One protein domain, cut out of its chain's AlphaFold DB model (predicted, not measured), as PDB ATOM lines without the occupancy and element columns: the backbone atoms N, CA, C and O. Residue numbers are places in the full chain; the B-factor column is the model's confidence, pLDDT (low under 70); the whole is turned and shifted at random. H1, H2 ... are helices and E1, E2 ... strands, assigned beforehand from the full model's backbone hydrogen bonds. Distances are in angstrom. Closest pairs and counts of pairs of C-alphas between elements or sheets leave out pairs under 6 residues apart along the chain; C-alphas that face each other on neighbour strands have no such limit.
ATOM      1  N   TYR A 142     155.654 187.496 242.493       93.62
ATOM      2  CA  TYR A 142     155.578 187.867 241.092       93.62
ATOM      3  C   TYR A 142     156.688 188.848 240.737       93.62
ATOM      4  O   TYR A 142     157.035 189.731 241.522       93.62
ATOM      5  N   LYS A 143     157.260 188.706 239.544       91.12
ATOM      6  CA  LYS A 143     158.198 189.682 238.987       91.12
ATOM      7  C   LYS A 143     157.473 190.446 237.896       91.12
ATOM      8  O   LYS A 143     156.959 189.828 236.976       91.12
ATOM      9  N   ILE A 144     157.463 191.764 238.013       87.69
ATOM     10  CA  ILE A 144     156.899 192.654 237.003       87.69
ATOM     11  C   ILE A 144     158.026 193.555 236.527       87.69
ATOM     12  O   ILE A 144     158.753 194.129 237.346       87.69
ATOM     13  N   GLU A 145     158.189 193.644 235.212       87.88
ATOM     14  CA  GLU A 145     159.090 194.610 234.599       87.88
ATOM     15  C   GLU A 145     158.509 196.013 234.752       87.88
ATOM     16  O   GLU A 145     157.303 196.225 234.659       87.88
ATOM     17  N   TYR A 146     159.376 196.969 235.072       87.38
ATOM     18  CA  TYR A 146     158.953 198.354 235.207       87.38
ATOM     19  C   TYR A 146     158.758 198.965 233.822       87.38
ATOM     20  O   TYR A 146     159.717 198.990 233.052       87.38
ATOM     21  N   ASP A 147     157.572 199.503 233.559       88.00
ATOM     22  CA  ASP A 147     157.290 200.319 232.381       88.00
ATOM     23  C   ASP A 147     157.268 201.804 232.778       88.00
ATOM     24  O   ASP A 147     156.740 202.175 233.828       88.00
ATOM     25  N   GLU A 148     157.847 202.673 231.952       90.62
ATOM     26  CA  GLU A 148     157.782 204.122 232.168       90.62
ATOM     27  C   GLU A 148     156.348 204.659 232.071       90.62
ATOM     28  O   GLU A 148     156.045 205.679 232.695       90.62
ATOM     29  N   SER A 149     155.450 203.944 231.383       90.00
ATOM     30  CA  SER A 149     154.016 204.232 231.333       90.00
ATOM     31  C   SER A 149     153.298 204.043 232.672       90.00
ATOM     32  O   SER A 149     152.088 204.232 232.737       90.00
ATOM     33  N   TYR A 150     153.988 203.582 233.720       92.50
ATOM     34  CA  TYR A 150     153.443 203.479 235.074       92.50
ATOM     35  C   TYR A 150     153.555 204.790 235.855       92.50
ATOM     36  O   TYR A 150     152.834 204.973 236.831       92.50
ATOM     37  N   ASN A 151     154.436 205.708 235.442       90.62
ATOM     38  CA  ASN A 151     154.722 206.935 236.193       90.62
ATOM     39  C   ASN A 151     153.506 207.861 236.355       90.62
ATOM     40  O   ASN A 151     153.443 208.620 237.319       90.62
ATOM     41  N   ASP A 152     152.571 207.836 235.406       92.19
ATOM     42  CA  ASP A 152     151.365 208.667 235.378       92.19
ATOM     43  C   ASP A 152     150.103 207.912 235.830       92.19
ATOM     44  O   ASP A 152     149.001 208.445 235.707       92.19
ATOM     45  N   LYS A 153     150.245 206.677 236.329       94.81
ATOM     46  CA  LYS A 153     149.127 205.799 236.699       94.81
ATOM     47  C   LYS A 153     148.947 205.716 238.202       94.81
ATOM     48  O   LYS A 153     149.917 205.633 238.953       94.81
ATOM     49  N   LYS A 154     147.692 205.636 238.639       96.25
ATOM     50  CA  LYS A 154     147.355 205.227 239.999       96.25
ATOM     51  C   LYS A 154     147.340 203.706 240.073       96.25
ATOM     52  O   LYS A 154     146.495 203.056 239.457       96.25
ATOM     53  N   ILE A 155     148.278 203.143 240.823       96.25
ATOM     54  CA  ILE A 155     148.508 201.698 240.873       96.25
ATOM     55  C   ILE A 155     148.107 201.152 242.239       96.25
ATOM     56  O   ILE A 155     148.494 201.702 243.270       96.25
ATOM     57  N   LEU A 156     147.383 200.038 242.235       97.25
ATOM     58  CA  LEU A 156     147.121 199.237 243.423       97.25
ATOM     59  C   LEU A 156     147.860 197.905 243.323       97.25
ATOM     60  O   LEU A 156     147.736 197.183 242.337       97.25
ATOM     61  N   ILE A 157     148.590 197.552 244.375       97.12
ATOM     62  CA  ILE A 157     149.010 196.178 244.633       97.12
ATOM     63  C   ILE A 157     147.990 195.566 245.590       97.12
ATOM     64  O   ILE A 157     147.998 195.867 246.785       97.12
ATOM     65  N   ASP A 158     147.116 194.713 245.064       97.12
ATOM     66  CA  ASP A 158     146.027 194.079 245.802       97.12
ATOM     67  C   ASP A 158     146.417 192.667 246.246       97.12
ATOM     68  O   ASP A 158     146.357 191.692 245.494       97.12
ATOM     69  N   ASN A 159     146.842 192.584 247.506       96.75
ATOM     70  CA  ASN A 159     147.048 191.362 248.269       96.75
ATOM     71  C   ASN A 159     147.880 190.298 247.530       96.75
ATOM     72  O   ASN A 159     147.590 189.101 247.570       96.75
ATOM     73  N   VAL A 160     148.953 190.747 246.874       96.81
ATOM     74  CA  VAL A 160     149.967 189.923 246.201       96.81
ATOM     75  C   VAL A 160     151.369 190.430 246.514       96.81
ATOM     76  O   VAL A 160     151.551 191.579 246.901       96.81
ATOM     77  N   ILE A 161     152.382 189.578 246.330       96.94
ATOM     78  CA  ILE A 161     153.785 189.987 246.442       96.94
ATOM     79  C   ILE A 161     154.332 190.300 245.054       96.94
ATOM     80  O   ILE A 161     154.521 189.399 244.240       96.94
ATOM     81  N   ILE A 162     154.689 191.559 244.825       94.94
ATOM     82  CA  ILE A 162     155.439 191.998 243.644       94.94
ATOM     83  C   ILE A 162     156.887 192.234 244.048       94.94
ATOM     84  O   ILE A 162     157.140 192.937 245.014       94.94
ATOM     85  N   LYS A 163     157.844 191.687 243.297       92.81
ATOM     86  CA  LYS A 163     159.290 191.894 243.458       92.81
ATOM     87  C   LYS A 163     159.808 192.979 242.519       92.81
ATOM     88  O   LYS A 163     160.571 192.695 241.599       92.81
ATOM     89  N   ASN A 164     159.429 194.226 242.774       88.38
ATOM     90  CA  ASN A 164     159.968 195.377 242.053       88.38
ATOM     91  C   ASN A 164     159.948 196.631 242.936       88.38
ATOM     92  O   ASN A 164     158.898 197.218 243.174       88.38
ATOM     93  N   SER A 165     161.124 197.066 243.397       85.62
ATOM     94  CA  SER A 165     161.235 198.207 244.310       85.62
ATOM     95  C   SER A 165     160.820 199.546 243.708       85.62
ATOM     96  O   SER A 165     160.467 200.439 244.467       85.62
ATOM     97  N   LYS A 166     160.852 199.695 242.376       90.06
ATOM     98  CA  LYS A 166     160.419 200.931 241.707       90.06
ATOM     99  C   LYS A 166     158.901 201.101 241.745       90.06
ATOM    100  O   LYS A 166     158.421 202.221 241.822       90.06
ATOM    101  N   ILE A 167     158.148 199.999 241.733       91.00
ATOM    102  CA  ILE A 167     156.679 200.051 241.779       91.00
ATOM    103  C   ILE A 167     156.200 200.524 243.158       91.00
ATOM    104  O   ILE A 167     155.234 201.271 243.248       91.00
ATOM    105  N   TYR A 168     156.894 200.164 244.243       92.12
ATOM    106  CA  TYR A 168     156.430 200.484 245.601       92.12
ATOM    107  C   TYR A 168     156.374 201.986 245.909       92.12
ATOM    108  O   TYR A 168     155.670 202.379 246.829       92.12
ATOM    109  N   SER A 169     157.136 202.822 245.195       90.31
ATOM    110  CA  SER A 169     157.112 204.277 245.397       90.31
ATOM    111  C   SER A 169     155.930 204.974 244.724       90.31
ATOM    112  O   SER A 169     155.702 206.145 245.003       90.31
ATOM    113  N   ILE A 170     155.220 204.280 243.833       92.50
ATOM    114  CA  ILE A 170     154.132 204.840 243.017       92.50
ATOM    115  C   ILE A 170     152.811 204.073 243.171       92.50
ATOM    116  O   ILE A 170     151.831 204.405 242.514       92.50
ATOM    117  N   ALA A 171     152.787 203.033 244.006       95.25
ATOM    118  CA  ALA A 171     151.630 202.174 244.188       95.25
ATOM    119  C   ALA A 171     151.150 202.185 245.638       95.25
ATOM    120  O   ALA A 171     151.955 202.112 246.570       95.25
ATOM    121  N   ASP A 172     149.832 202.166 245.810       97.06
ATOM    122  CA  ASP A 172     149.226 201.789 247.077       97.06
ATOM    123  C   ASP A 172     149.352 200.276 247.258       97.06
ATOM    124  O   ASP A 172     149.209 199.500 246.311       97.06
ATOM    125  N   VAL A 173     149.621 199.835 248.486       97.50
ATOM    126  CA  VAL A 173     149.761 198.410 248.803       97.50
ATOM    127  C   VAL A 173     148.677 198.002 249.783       97.50
ATOM    128  O   VAL A 173     148.712 198.376 250.957       97.50
ATOM    129  N   TYR A 174     147.740 197.189 249.311       97.69
ATOM    130  CA  TYR A 174     146.718 196.563 250.132       97.69
ATOM    131  C   TYR A 174     147.160 195.142 250.492       97.69
ATOM    132  O   TYR A 174     147.317 194.290 249.626       97.69
ATOM    133  N   ALA A 175     147.428 194.879 251.770       97.12
ATOM    134  CA  ALA A 175     148.036 193.633 252.238       97.12
ATOM    135  C   ALA A 175     147.280 193.067 253.444       97.12
ATOM    136  O   ALA A 175     147.694 193.235 254.591       97.12
ATOM    137  N   THR A 176     146.159 192.393 253.191       95.62
ATOM    138  CA  THR A 176     145.325 191.781 254.240       95.62
ATOM    139  C   THR A 176     145.838 190.416 254.688       95.62
ATOM    140  O   THR A 176     145.677 190.050 255.858       95.62
ATOM    141  N   ASP A 177     146.512 189.674 253.807       97.31
ATOM    142  CA  ASP A 177     147.192 188.437 254.173       97.31
ATOM    143  C   ASP A 177     148.387 188.732 255.112       97.31
ATOM    144  O   ASP A 177     149.252 189.556 254.788       97.31
ATOM    145  N   PRO A 178     148.486 188.062 256.279       97.50
ATOM    146  CA  PRO A 178     149.565 188.297 257.237       97.50
ATOM    147  C   PRO A 178     150.975 188.097 256.665       97.50
ATOM    148  O   PRO A 178     151.892 188.844 257.014       97.50
ATOM    149  N   TYR A 179     151.181 187.103 255.796       98.12
ATOM    150  CA  TYR A 179     152.489 186.851 255.194       98.12
ATOM    151  C   TYR A 179     152.863 187.962 254.209       98.12
ATOM    152  O   TYR A 179     154.003 188.428 254.229       98.12
ATOM    153  N   ILE A 180     151.910 188.431 253.399       98.00
ATOM    154  CA  ILE A 180     152.114 189.545 252.455       98.00
ATOM    155  C   ILE A 180     152.432 190.834 253.209       98.00
ATOM    156  O   ILE A 180     153.433 191.489 252.912       98.00
ATOM    157  N   PHE A 181     151.656 191.150 254.250       97.88
ATOM    158  CA  PHE A 181     151.939 192.295 255.111       97.88
ATOM    159  C   PHE A 181     153.344 192.219 255.715       97.88
ATOM    160  O   PHE A 181     154.118 193.174 255.626       97.88
ATOM    161  N   TRP A 182     153.713 191.070 256.298       98.12
ATOM    162  CA  TRP A 182     155.057 190.864 256.842       98.12
ATOM    163  C   TRP A 182     156.142 191.064 255.781       98.12
ATOM    164  O   TRP A 182     157.180 191.671 256.066       98.12
ATOM    165  N   TRP A 183     155.906 190.587 254.559       97.62
ATOM    166  CA  TRP A 183     156.866 190.662 253.466       97.62
ATOM    167  C   TRP A 183     157.171 192.109 253.060       97.62
ATOM    168  O   TRP A 183     158.350 192.454 252.896       97.62
ATOM    169  N   TYR A 184     156.138 192.949 252.940       97.50
ATOM    170  CA  TYR A 184     156.274 194.374 252.627       97.50
ATOM    171  C   TYR A 184     156.851 195.165 253.799       97.50
ATOM    172  O   TYR A 184     157.823 195.905 253.625       97.50
ATOM    173  N   PHE A 185     156.343 194.935 255.013       96.62
ATOM    174  CA  PHE A 185     156.818 195.617 256.215       96.62
ATOM    175  C   PHE A 185     158.320 195.394 256.437       96.62
ATOM    176  O   PHE A 185     159.063 196.334 256.711       96.62
ATOM    177  N   LYS A 186     158.810 194.161 256.240       96.06
ATOM    178  CA  LYS A 186     160.239 193.816 256.364       96.06
ATOM    179  C   LYS A 186     161.143 194.571 255.380       96.06
ATOM    180  O   LYS A 186     162.352 194.638 255.590       96.06
ATOM    181  N   ARG A 187     160.571 195.115 254.305       94.94
ATOM    182  CA  ARG A 187     161.256 195.888 253.259       94.94
ATOM    183  C   ARG A 187     161.010 197.390 253.377       94.94
ATOM    184  O   ARG A 187     161.341 198.116 252.449       94.94
ATOM    185  N   ASN A 188     160.457 197.846 254.503       94.94
ATOM    186  CA  ASN A 188     160.066 199.237 254.731       94.94
ATOM    187  C   ASN A 188     159.080 199.772 253.680       94.94
ATOM    188  O   ASN A 188     159.067 200.966 253.396       94.94
ATOM    189  N   VAL A 189     158.256 198.893 253.105       95.44
ATOM    190  CA  VAL A 189     157.176 199.291 252.204       95.44
ATOM    191  C   VAL A 189     155.918 199.491 253.035       95.44
ATOM    192  O   VAL A 189     155.513 198.598 253.787       95.44
ATOM    193  N   HIS A 190     155.321 200.677 252.924       93.50
ATOM    194  CA  HIS A 190     154.054 200.964 253.578       93.50
ATOM    195  C   HIS A 190     152.937 200.152 252.920       93.50
ATOM    196  O   HIS A 190     152.880 200.048 251.700       93.50
ATOM    197  N   SER A 191     152.068 199.559 253.733       96.06
ATOM    198  CA  SER A 191     150.885 198.841 253.268       96.06
ATOM    199  C   SER A 191     149.739 199.046 254.245       96.06
ATOM    200  O   SER A 191     149.960 199.243 255.446       96.06
ATOM    201  N   THR A 192     148.517 198.983 253.727       96.19
ATOM    202  CA  THR A 192     147.289 199.044 254.512       96.19
ATOM    203  C   THR A 192     146.530 197.722 254.462       96.19
ATOM    204  O   THR A 192     146.648 196.941 253.523       96.19
ATOM    205  N   THR A 193     145.740 197.469 255.499       96.19
ATOM    206  CA  THR A 193     144.767 196.374 255.568       96.19
ATOM    207  C   THR A 193     143.328 196.870 255.442       96.19
ATOM    208  O   THR A 193     142.404 196.063 255.530       96.19
ATOM    209  N   LEU A 194     143.109 198.182 255.279       95.31
ATOM    210  CA  LEU A 194     141.779 198.785 255.206       95.31
ATOM    211  C   LEU A 194     141.519 199.375 253.828       95.31
ATOM    212  O   LEU A 194     142.279 200.211 253.354       95.31
ATOM    213  N   GLU A 195     140.386 199.006 253.241       94.06
ATOM    214  CA  GLU A 195     139.924 199.582 251.974       94.06
ATOM    215  C   GLU A 195     139.688 201.093 252.084       94.06
ATOM    216  O   GLU A 195     139.890 201.818 251.123       94.06
ATOM    217  N   SER A 196     139.322 201.591 253.271       94.50
ATOM    218  CA  SER A 196     139.094 203.022 253.513       94.50
ATOM    219  C   SER A 196     140.344 203.896 253.385       94.50
ATOM    220  O   SER A 196     140.220 205.115 253.401       94.50
ATOM    221  N   ASP A 197     141.531 203.288 253.353       93.81
ATOM    222  CA  ASP A 197     142.793 204.004 253.136       93.81
ATOM    223  C   ASP A 197     143.202 204.042 251.671       93.81
ATOM    224  O   ASP A 197     144.178 204.699 251.327       93.81
ATOM    225  N   LEU A 198     142.496 203.284 250.836       95.69
ATOM    226  CA  LEU A 198     142.693 203.275 249.403       95.69
ATOM    227  C   LEU A 198     141.914 204.433 248.793       95.69
ATOM    228  O   LEU A 198     140.860 204.843 249.282       95.69
ATOM    229  N   GLU A 199     142.416 204.931 247.676       92.38
ATOM    230  CA  GLU A 199     141.846 206.078 246.988       92.38
ATOM    231  C   GLU A 199     141.468 205.707 245.541       92.38
ATOM    232  O   GLU A 199     142.131 206.133 244.595       92.38
ATOM    233  N   PRO A 200     140.415 204.906 245.320       92.31
ATOM    234  CA  PRO A 200     139.968 204.569 243.968       92.31
ATOM    235  C   PRO A 200     139.480 205.814 243.182       92.31
ATOM    236  O   PRO A 200     139.084 206.808 243.795       92.31
ATOM    237  N   PRO A 201     139.430 205.767 241.833       95.31
ATOM    238  CA  PRO A 201     139.736 204.612 240.988       95.31
ATOM    239  C   PRO A 201     141.242 204.424 240.758       95.31
ATOM    240  O   PRO A 201     142.008 205.384 240.752       95.31
ATOM    241  N   TYR A 202     141.638 203.171 240.540       96.50
ATOM    242  CA  TYR A 202     142.990 202.790 240.132       96.50
ATOM    243  C   TYR A 202     143.011 202.501 238.632       96.50
ATOM    244  O   TYR A 202     142.085 201.876 238.116       96.50
ATOM    245  N   ASP A 203     144.069 202.933 237.949       96.00
ATOM    246  CA  ASP A 203     144.277 202.649 236.526       96.00
ATOM    247  C   ASP A 203     144.787 201.218 236.309       96.00
ATOM    248  O   ASP A 203     144.481 200.592 235.297       96.00
ATOM    249  N   ILE A 204     145.588 200.711 237.256       94.75
ATOM    250  CA  ILE A 204     146.208 199.382 237.215       94.75
ATOM    251  C   ILE A 204     146.046 198.716 238.580       94.75
ATOM    252  O   ILE A 204     146.357 199.321 239.609       94.75
ATOM    253  N   ILE A 205     145.605 197.455 238.592       95.44
ATOM    254  CA  ILE A 205     145.457 196.657 239.811       95.44
ATOM    255  C   ILE A 205     146.239 195.355 239.662       95.44
ATOM    256  O   ILE A 205     145.819 194.419 239.004       95.44
ATOM    257  N   PHE A 206     147.370 195.240 240.342       94.56
ATOM    258  CA  PHE A 206     148.074 193.970 240.412       94.56
ATOM    259  C   PHE A 206     147.430 193.079 241.474       94.56
ATOM    260  O   PHE A 206     147.609 193.314 242.666       94.56
ATOM    261  N   ASN A 207     146.709 192.044 241.040       93.12
ATOM    262  CA  ASN A 207     146.103 191.030 241.908       93.12
ATOM    263  C   ASN A 207     146.473 189.607 241.459       93.12
ATOM    264  O   ASN A 207     147.105 189.394 240.428       93.12
TER     265      ASN A 207
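This is residues 142 to 207 of the 212 residues of the protein "Putative pre-16S rRNA nuclease" of Marinitoga piezophila (strain DSM 14283 / JCM 11233 / KA3) (UniProt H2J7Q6). There is little regular structure: a small sheet of three short parallel strands, ordered E2, E1, E3, set among long loops, with one short helix, H1, near E2. The 66 printed residues hold E1, E2, H1, E3 in chain order; the class is mixed, with only 19 residues in named elements. The whole is compact, radius of gyration of the C-alphas 11.1 A, spans 31 by 25 by 18 A.

E1, residues 155 to 158, is parallel to E2, residues 171 to 174; N 157 and O 172 are 2.8 A apart. H1, residues 178 to 185, only just is on the sheet, with 5 pairs of C-alphas within 10 A, and only grazes it; its O i to N i+4 pairs are within hydrogen-bond range. E3, residues 204 to 206, is parallel to E1; N 206 and O 156 are 2.8 A apart. E2, H1, E3 form a split strand-helix-strand unit, E1 between the strands, its crossover left-handed.

E1 begins at C-alpha 155 (148.508, 201.698, 240.873); E3 ends at C-alpha 206 (148.074, 193.970, 240.412). H1 is 10.4 A long.

The links E1 to E2 and H1 to E3 are long. The printed part has no cut; no printed residue is under 70 in pLDDT.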